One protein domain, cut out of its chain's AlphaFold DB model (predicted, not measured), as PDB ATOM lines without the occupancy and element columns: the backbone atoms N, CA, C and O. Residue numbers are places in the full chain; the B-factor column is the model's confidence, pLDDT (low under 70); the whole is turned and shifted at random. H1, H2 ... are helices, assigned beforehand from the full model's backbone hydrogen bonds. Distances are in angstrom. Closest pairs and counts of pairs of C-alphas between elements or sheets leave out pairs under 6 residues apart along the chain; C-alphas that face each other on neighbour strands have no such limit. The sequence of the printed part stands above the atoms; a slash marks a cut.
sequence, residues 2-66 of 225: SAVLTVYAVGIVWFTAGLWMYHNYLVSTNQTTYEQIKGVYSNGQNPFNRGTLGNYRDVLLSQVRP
ATOM      1  N   SER A   2     -23.485   1.309  40.287       92.62
ATOM      2  CA  SER A   2     -22.630   0.126  40.533       92.62
ATOM      3  C   SER A   2     -23.106  -0.767  41.689       92.62
ATOM      4  O   SER A   2     -23.323  -1.949  41.474       92.62
ATOM      5  N   ALA A   3     -23.367  -0.206  42.877       93.50
ATOM      6  CA  ALA A   3     -23.828  -0.978  44.039       93.50
ATOM      7  C   ALA A   3     -25.115  -1.791  43.778       93.50
ATOM      8  O   ALA A   3     -25.235  -2.922  44.234       93.50
ATOM      9  N   VAL A   4     -26.051  -1.241  42.994       95.25
ATOM     10  CA  VAL A   4     -27.298  -1.924  42.610       95.25
ATOM     11  C   VAL A   4     -26.988  -3.117  41.699       95.25
ATOM     12  O   VAL A   4     -27.455  -4.223  41.957       95.25
ATOM     13  N   LEU A   5     -26.130  -2.921  40.692       94.00
ATOM     14  CA  LEU A   5     -25.649  -3.994  39.811       94.00
ATOM     15  C   LEU A   5     -24.914  -5.094  40.596       94.00
ATOM     16  O   LEU A   5     -25.137  -6.272  40.336       94.00
ATOM     17  N   THR A   6     -24.090  -4.729  41.583       96.00
ATOM     18  CA  THR A   6     -23.399  -5.688  42.459       96.00
ATOM     19  C   THR A   6     -24.386  -6.527  43.270       96.00
ATOM     20  O   THR A   6     -24.242  -7.747  43.308       96.00
ATOM     21  N   VAL A   7     -25.412  -5.916  43.875       96.56
ATOM     22  CA  VAL A   7     -26.438  -6.648  44.642       96.56
ATOM     23  C   VAL A   7     -27.228  -7.606  43.747       96.56
ATOM     24  O   VAL A   7     -27.410  -8.764  44.122       96.56
ATOM     25  N   TYR A   8     -27.628  -7.185  42.541       95.62
ATOM     26  CA  TYR A   8     -28.293  -8.080  41.585       95.62
ATOM     27  C   TYR A   8     -27.387  -9.229  41.125       95.62
ATOM     28  O   TYR A   8     -27.832 -10.374  41.100       95.62
ATOM     29  N   ALA A   9     -26.115  -8.959  40.816       95.19
ATOM     30  CA  ALA A   9     -25.163  -9.995  40.414       95.19
ATOM     31  C   ALA A   9     -24.942 -11.034  41.527       95.19
ATOM     32  O   ALA A   9     -24.994 -12.234  41.261       95.19
ATOM     33  N   VAL A  10     -24.769 -10.591  42.778       96.38
ATOM     34  CA  VAL A  10     -24.651 -11.484  43.944       96.38
ATOM     35  C   VAL A  10     -25.931 -12.300  44.141       96.38
ATOM     36  O   VAL A  10     -25.844 -13.509  44.345       96.38
ATOM     37  N   GLY A  11     -27.111 -11.683  44.019       96.25
ATOM     38  CA  GLY A  11     -28.396 -12.379  44.126       96.25
ATOM     39  C   GLY A  11     -28.580 -13.475  43.073       96.25
ATOM     40  O   GLY A  11     -28.959 -14.594  43.416       96.25
ATOM     41  N   ILE A  12     -28.254 -13.186  41.808       96.44
ATOM     42  CA  ILE A  12     -28.344 -14.156  40.704       96.44
ATOM     43  C   ILE A  12     -27.338 -15.295  40.905       96.44
ATOM     44  O   ILE A  12     -27.730 -16.458  40.858       96.44
ATOM     45  N   VAL A  13     -26.067 -14.990  41.187       96.25
ATOM     46  CA  VAL A  13     -25.028 -16.016  41.404       96.25
ATOM     47  C   VAL A  13     -25.372 -16.912  42.596       96.25
ATOM     48  O   VAL A  13     -25.237 -18.131  42.498       96.25
ATOM     49  N   TRP A  14     -25.872 -16.340  43.695       95.50
ATOM     50  CA  TRP A  14     -26.308 -17.100  44.868       95.50
ATOM     51  C   TRP A  14     -27.502 -18.012  44.557       95.50
ATOM     52  O   TRP A  14     -27.493 -19.192  44.915       95.50
ATOM     53  N   PHE A  15     -28.503 -17.500  43.836       94.56
ATOM     54  CA  PHE A  15     -29.661 -18.280  43.400       94.56
ATOM     55  C   PHE A  15     -29.259 -19.431  42.466       94.56
ATOM     56  O   PHE A  15     -29.658 -20.574  42.692       94.56
ATOM     57  N   THR A  16     -28.417 -19.169  41.463       95.25
ATOM     58  CA  THR A  16     -27.913 -20.196  40.540       95.25
ATOM     59  C   THR A  16     -27.052 -21.238  41.257       95.25
ATOM     60  O   THR A  16     -27.183 -22.424  40.959       95.25
ATOM     61  N   ALA A  17     -26.224 -20.845  42.230       94.25
ATOM     62  CA  ALA A  17     -25.448 -21.785  43.041       94.25
ATOM     63  C   ALA A  17     -26.358 -22.699  43.881       94.25
ATOM     64  O   ALA A  17     -26.158 -23.914  43.891       94.25
ATOM     65  N   GLY A  18     -27.394 -22.140  44.516       90.75
ATOM     66  CA  GLY A  18     -28.404 -22.910  45.247       90.75
ATOM     67  C   GLY A  18     -29.176 -23.877  44.345       90.75
ATOM     68  O   GLY A  18     -29.328 -25.047  44.691       90.75
ATOM     69  N   LEU A  19     -29.595 -23.429  43.158       91.75
ATOM     70  CA  LEU A  19     -30.300 -24.259  42.177       91.75
ATOM     71  C   LEU A  19     -29.405 -25.379  41.621       91.75
ATOM     72  O   LEU A  19     -29.843 -26.524  41.506       91.75
ATOM     73  N   TRP A  20     -28.134 -25.084  41.337       90.12
ATOM     74  CA  TRP A  20     -27.142 -26.084  40.937       90.12
ATOM     75  C   TRP A  20     -26.940 -27.124  42.044       90.12
ATOM     76  O   TRP A  20     -27.055 -28.319  41.772       90.12
ATOM     77  N   MET A  21     -26.727 -26.707  43.296       83.81
ATOM     78  CA  MET A  21     -26.608 -27.636  44.427       83.81
ATOM     79  C   MET A  21     -27.885 -28.455  44.634       83.81
ATOM     80  O   MET A  21     -27.786 -29.646  44.906       83.81
ATOM     81  N   TYR A  22     -29.068 -27.870  44.438       82.00
ATOM     82  CA  TYR A  22     -30.354 -28.564  44.538       82.00
ATOM     83  C   TYR A  22     -30.549 -29.626  43.444       82.00
ATOM     84  O   TYR A  22     -30.944 -30.750  43.748       82.00
ATOM     85  N   HIS A  23     -30.211 -29.334  42.185       81.06
ATOM     86  CA  HIS A  23     -30.259 -30.342  41.122       81.06
ATOM     87  C   HIS A  23     -29.220 -31.447  41.332       81.06
ATOM     88  O   HIS A  23     -29.551 -32.622  41.194       81.06
ATOM     89  N   ASN A  24     -27.992 -31.099  41.724       78.88
ATOM     90  CA  ASN A  24     -26.960 -32.085  42.051       78.88
ATOM     91  C   ASN A  24     -27.353 -32.935  43.269       78.88
ATOM     92  O   ASN A  24     -27.105 -34.139  43.269       78.88
ATOM     93  N   TYR A  25     -28.022 -32.345  44.262       72.69
ATOM     94  CA  TYR A  25     -28.617 -33.042  45.399       72.69
ATOM     95  C   TYR A  25     -29.684 -34.034  44.928       72.69
ATOM     96  O   TYR A  25     -29.516 -35.225  45.172       72.69
ATOM     97  N   LEU A  26     -30.698 -33.589  44.172       72.38
ATOM     98  CA  LEU A  26     -31.753 -34.460  43.638       72.38
ATOM     99  C   LEU A  26     -31.179 -35.620  42.814       72.38
ATOM    100  O   LEU A  26     -31.560 -36.770  43.030       72.38
ATOM    101  N   VAL A  27     -30.232 -35.336  41.912       72.06
ATOM    102  CA  VAL A  27     -29.558 -36.347  41.083       72.06
ATOM    103  C   VAL A  27     -28.784 -37.347  41.949       72.06
ATOM    104  O   VAL A  27     -28.917 -38.551  41.731       72.06
ATOM    105  N   SER A  28     -28.061 -36.875  42.971       63.16
ATOM    106  CA  SER A  28     -27.278 -37.720  43.888       63.16
ATOM    107  C   SER A  28     -28.135 -38.515  44.884       63.16
ATOM    108  O   SER A  28     -27.723 -39.592  45.305       63.16
ATOM    109  N   THR A  29     -29.332 -38.036  45.246       62.50
ATOM    110  CA  THR A  29     -30.258 -38.723  46.175       62.50
ATOM    111  C   THR A  29     -31.065 -39.865  45.560       62.50
ATOM    112  O   THR A  29     -31.795 -40.548  46.277       62.50
ATOM    113  N   ASN A  30     -30.940 -40.126  44.253       57.16
ATOM    114  CA  ASN A  30     -31.668 -41.224  43.597       57.16
ATOM    115  C   ASN A  30     -31.224 -42.639  44.047       57.16
ATOM    116  O   ASN A  30     -31.861 -43.629  43.689       57.16
ATOM    117  N   GLN A  31     -30.206 -42.740  44.908       54.69
ATOM    118  CA  GLN A  31     -30.101 -43.776  45.944       54.69
ATOM    119  C   GLN A  31     -30.166 -43.047  47.300       54.69
ATOM    120  O   GLN A  31     -29.339 -42.185  47.577       54.69
ATOM    121  N   THR A  32     -31.148 -43.304  48.167       55.38
ATOM    122  CA  THR A  32     -31.405 -44.635  48.748       55.38
ATOM    123  C   THR A  32     -32.836 -45.178  48.610       55.38
ATOM    124  O   THR A  32     -33.082 -46.316  49.004       55.38
ATOM    125  N   THR A  33     -33.793 -44.440  48.037       57.19
ATOM    126  CA  THR A  33     -35.212 -44.873  48.045       57.19
ATOM    127  C   THR A  33     -35.571 -45.878  46.940       57.19
ATOM    128  O   THR A  33     -36.396 -46.760  47.166       57.19
ATOM    129  N   TYR A  34     -34.913 -45.840  45.772       50.28
ATOM    130  CA  TYR A  34     -35.115 -46.867  44.730       50.28
ATOM    131  C   TYR A  34     -34.610 -48.258  45.167       50.28
ATOM    132  O   TYR A  34     -35.085 -49.282  44.676       50.28
ATOM    133  N   GLU A  35     -33.697 -48.310  46.143       53.88
ATOM    134  CA  GLU A  35     -33.260 -49.561  46.776       53.88
ATOM    135  C   GLU A  35     -34.208 -50.011  47.891       53.88
ATOM    136  O   GLU A  35     -34.480 -51.205  48.005       53.88
ATOM    137  N   GLN A  36     -34.793 -49.076  48.650       51.22
ATOM    138  CA  GLN A  36     -35.815 -49.395  49.653       51.22
ATOM    139  C   GLN A  36     -37.110 -49.936  49.028       51.22
ATOM    140  O   GLN A  36     -37.673 -50.889  49.557       51.22
ATOM    141  N   ILE A  37     -37.548 -49.407  47.878       58.84
ATOM    142  CA  ILE A  37     -38.739 -49.918  47.171       58.84
ATOM    143  C   ILE A  37     -38.468 -51.287  46.523       58.84
ATOM    144  O   ILE A  37     -39.377 -52.109  46.428       58.84
ATOM    145  N   LYS A  38     -37.227 -51.570  46.094       55.78
ATOM    146  CA  LYS A  38     -36.871 -52.875  45.508       55.78
ATOM    147  C   LYS A  38     -36.508 -53.938  46.558       55.78
ATOM    148  O   LYS A  38     -36.522 -55.119  46.235       55.78
ATOM    149  N   GLY A  39     -36.198 -53.552  47.798       52.03
ATOM    150  CA  GLY A  39     -36.165 -54.431  48.979       52.03
ATOM    151  C   GLY A  39     -35.056 -55.497  49.044       52.03
ATOM    152  O   GLY A  39     -34.969 -56.211  50.038       52.03
ATOM    153  N   VAL A  40     -34.188 -55.612  48.033       56.03
ATOM    154  CA  VAL A  40     -33.231 -56.736  47.890       56.03
ATOM    155  C   VAL A  40     -32.094 -56.727  48.934       56.03
ATOM    156  O   VAL A  40     -31.433 -57.744  49.127       56.03
ATOM    157  N   TYR A  41     -31.877 -55.621  49.655       54.53
ATOM    158  CA  TYR A  41     -30.753 -55.456  50.592       54.53
ATOM    159  C   TYR A  41     -31.134 -55.470  52.086       54.53
ATOM    160  O   TYR A  41     -30.429 -54.876  52.897       54.53
ATOM    161  N   SER A  42     -32.206 -56.164  52.494       54.12
ATOM    162  CA  SER A  42     -32.517 -56.312  53.933       54.12
ATOM    163  C   SER A  42     -31.567 -57.254  54.695       54.12
ATOM    164  O   SER A  42     -31.467 -57.148  55.912       54.12
ATOM    165  N   ASN A  43     -30.857 -58.149  53.994       58.97
ATOM    166  CA  ASN A  43     -30.051 -59.231  54.589       58.97
ATOM    167  C   ASN A  43     -28.538 -59.150  54.290       58.97
ATOM    168  O   ASN A  43     -27.805 -60.097  54.566       58.97
ATOM    169  N   GLY A  44     -28.050 -58.050  53.708       54.34
ATOM    170  CA  GLY A  44     -26.641 -57.905  53.331       54.34
ATOM    171  C   GLY A  44     -26.148 -56.476  53.513       54.34
ATOM    172  O   GLY A  44     -26.604 -55.565  52.825       54.34
ATOM    173  N   GLN A  45     -25.206 -56.277  54.433       57.19
ATOM    174  CA  GLN A  45     -24.652 -54.963  54.749       57.19
ATOM    175  C   GLN A  45     -23.897 -54.397  53.533       57.19
ATOM    176  O   GLN A  45     -22.871 -54.939  53.126       57.19
ATOM    177  N   ASN A  46     -24.431 -53.328  52.932       53.91
ATOM    178  CA  ASN A  46     -23.956 -52.804  51.647       53.91
ATOM    179  C   ASN A  46     -22.468 -52.382  51.706       53.91
ATOM    180  O   ASN A  46     -22.153 -51.408  52.401       53.91
ATOM    181  N   PRO A  47     -21.558 -53.023  50.940       55.38
ATOM    182  CA  PRO A  47     -20.125 -52.715  50.967       55.38
ATOM    183  C   PRO A  47     -19.763 -51.331  50.396       55.38
ATOM    184  O   PRO A  47     -18.609 -50.918  50.491       55.38
ATOM    185  N   PHE A  48     -20.732 -50.594  49.838       51.66
ATOM    186  CA  PHE A  48     -20.558 -49.223  49.339       51.66
ATOM    187  C   PHE A  48     -21.113 -48.133  50.276       51.66
ATOM    188  O   PHE A  48     -21.040 -46.951  49.944       51.66
ATOM    189  N   ASN A  49     -21.635 -48.472  51.462       53.94
ATOM    190  CA  ASN A  49     -22.154 -47.475  52.408       53.94
ATOM    191  C   ASN A  49     -21.029 -46.707  53.136       53.94
ATOM    192  O   ASN A  49     -20.765 -46.932  54.315       53.94
ATOM    193  N   ARG A  50     -20.424 -45.714  52.468       56.88
ATOM    194  CA  ARG A  50     -19.568 -44.676  53.095       56.88
ATOM    195  C   ARG A  50     -20.368 -43.484  53.657       56.88
ATOM    196  O   ARG A  50     -19.812 -42.420  53.921       56.88
ATOM    197  N   GLY A  51     -21.672 -43.673  53.860       60.56
ATOM    198  CA  GLY A  51     -22.617 -42.643  54.289       60.56
ATOM    199  C   GLY A  51     -23.069 -41.732  53.145       60.56
ATOM    200  O   GLY A  51     -22.420 -41.637  52.103       60.56
ATOM    201  N   THR A  52     -24.185 -41.029  53.351       54.75
ATOM    202  CA  THR A  52     -24.773 -40.120  52.352       54.75
ATOM    203  C   THR A  52     -23.757 -39.085  51.864       54.75
ATOM    204  O   THR A  52     -23.560 -38.948  50.663       54.75
ATOM    205  N   LEU A  53     -23.026 -38.430  52.775       55.41
ATOM    206  CA  LEU A  53     -21.986 -37.440  52.450       55.41
ATOM    207  C   LEU A  53     -20.765 -38.021  51.717       55.41
ATOM    208  O   LEU A  53     -20.138 -37.311  50.930       55.41
ATOM    209  N   GLY A  54     -20.455 -39.305  51.926       63.34
ATOM    210  CA  GLY A  54     -19.464 -40.024  51.126       63.34
ATOM    211  C   GLY A  54     -19.945 -40.192  49.686       63.34
ATOM    212  O   GLY A  54     -19.237 -39.816  48.754       63.34
ATOM    213  N   ASN A  55     -21.184 -40.652  49.515       60.94
ATOM    214  CA  ASN A  55     -21.783 -40.887  48.204       60.94
ATOM    215  C   ASN A  55     -22.069 -39.582  47.437       60.94
ATOM    216  O   ASN A  55     -21.915 -39.575  46.224       60.94
ATOM    217  N   TYR A  56     -22.395 -38.461  48.097       61.38
ATOM    218  CA  TYR A  56     -22.488 -37.149  47.429       61.38
ATOM    219  C   TYR A  56     -21.147 -36.711  46.830       61.38
ATOM    220  O   TYR A  56     -21.105 -36.187  45.721       61.38
ATOM    221  N   ARG A  57     -20.035 -36.918  47.549       60.81
ATOM    222  CA  ARG A  57     -18.701 -36.598  47.016       60.81
ATOM    223  C   ARG A  57     -18.303 -37.557  45.901       60.81
ATOM    224  O   ARG A  57     -17.699 -37.113  44.934       60.81
ATOM    225  N   ASP A  58     -18.689 -38.827  45.998       62.53
ATOM    226  CA  ASP A  58     -18.447 -39.804  44.938       62.53
ATOM    227  C   ASP A  58     -19.310 -39.507  43.695       62.53
ATOM    228  O   ASP A  58     -18.783 -39.405  42.604       62.53
ATOM    229  N   VAL A  59     -20.611 -39.223  43.781       64.56
ATOM    230  CA  VAL A  59     -21.413 -38.922  42.570       64.56
ATOM    231  C   VAL A  59     -20.960 -37.633  41.860       64.56
ATOM    232  O   VAL A  59     -21.036 -37.561  40.636       64.56
ATOM    233  N   LEU A  60     -20.438 -36.643  42.595       64.69
ATOM    234  CA  LEU A  60     -20.025 -35.347  42.035       64.69
ATOM    235  C   LEU A  60     -18.538 -35.246  41.648       64.69
ATOM    236  O   LEU A  60     -18.186 -34.364  40.867       64.69
ATOM    237  N   LEU A  61     -17.665 -36.110  42.181       55.16
ATOM    238  CA  LEU A  61     -16.218 -36.115  41.897       55.16
ATOM    239  C   LEU A  61     -15.654 -37.504  41.542       55.16
ATOM    240  O   LEU A  61     -14.457 -37.611  41.272       55.16
ATOM    241  N   SER A  62     -16.463 -38.569  41.520       57.09
ATOM    242  CA  SER A  62     -15.996 -39.873  41.039       57.09
ATOM    243  C   SER A  62     -15.722 -39.810  39.550       57.09
ATOM    244  O   SER A  62     -16.452 -39.240  38.734       57.09
ATOM    245  N   GLN A  63     -14.634 -40.470  39.200       53.84
ATOM    246  CA  GLN A  63     -14.305 -40.790  37.835       53.84
ATOM    247  C   GLN A  63     -15.425 -41.687  37.285       53.84
ATOM    248  O   GLN A  63     -15.640 -42.789  37.797       53.84
ATOM    249  N   VAL A  64     -16.154 -41.195  36.274       58.44
ATOM    250  CA  VAL A  64     -17.250 -41.917  35.600       58.44
ATOM    251  C   VAL A  64     -16.839 -43.371  35.380       58.44
ATOM    252  O   VAL A  64     -15.770 -43.619  34.816       58.44
ATOM    253  N   ARG A  65     -17.680 -44.319  35.835       58.03
ATOM    254  CA  ARG A  65     -17.362 -45.757  35.795       58.03
ATOM    255  C   ARG A  65     -16.790 -46.140  34.423       58.03
ATOM    256  O   ARG A  65     -17.360 -45.723  33.410       58.03
ATOM    257  N   PRO A  66     -15.700 -46.931  34.375       61.47
ATOM    258  CA  PRO A  66     -15.009 -47.239  33.129       61.47
ATOM    259  C   PRO A  66     -16.002 -47.794  32.112       61.47
ATOM    260  O   PRO A  66     -16.707 -48.768  32.386       61.47
TER     261      PRO A  66
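AT A GLANCE: This is residues 2 to 66 of the 225 residues of the protein "Hypothetical protein" of Polarella glacialis (UniProt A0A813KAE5). One long straight helix, H1, sticks out with its residues 2 to 23 as a free arm, and at its far end the rest makes a small loose head: a short helix H2, then a wide loop that folds back to a third helix, H3, set crosswise at the last residues of H1. The printed part has 65 residues with three named helices, in the order H1, H2, H3, and no named strand; the class is all helix. The whole is extended, with a radius of gyration of the C-alphas of 17.9 A and spans of 61 by 26 by 19 A, the length made largely by H1.

IN THESE COORDINATES: H1 runs over residues 2 to 28, 38.3 A from first to last C-alpha, from C-alpha 2 at (-22.630, 0.126, 40.533) to C-alpha 28 at (-27.278, -37.720, 43.888). H2 is residues 33 to 38, 8.6 A long. H3 is residues 52 to 61, 14.1 A long, and ends with C-alpha 61 at (-16.218, -36.115, 41.897).

HOW THE PARTS SIT: H1 touches H3 with residues 24 to 28 alone, and the closest C-alphas are those of Ser 28 and Tyr 56, 6.0 A apart. Their lines are only just about perpendicular, at 71 degrees. H2 is apart from H1 and from H3. In H1, H2 and H3 every O i to N i+4 pair is within hydrogen-bond range.

THE WHOLE: The outline is a rod, and the two C-alphas farthest apart, those of Ser 2 and Asn 43, are 61.4 A from each other. The link from H1 to H2 is tight, with 4 residues; that from H2 to H3 is long, with 13. Residues 33 to 49, of which 33 to 38 belong to H2, stand free, as do residues 61 to 66, of which residue 61 belongs to H3. The printed part has no cut. Its mean pLDDT is 70.3, and residues 28 to 66 are under 70.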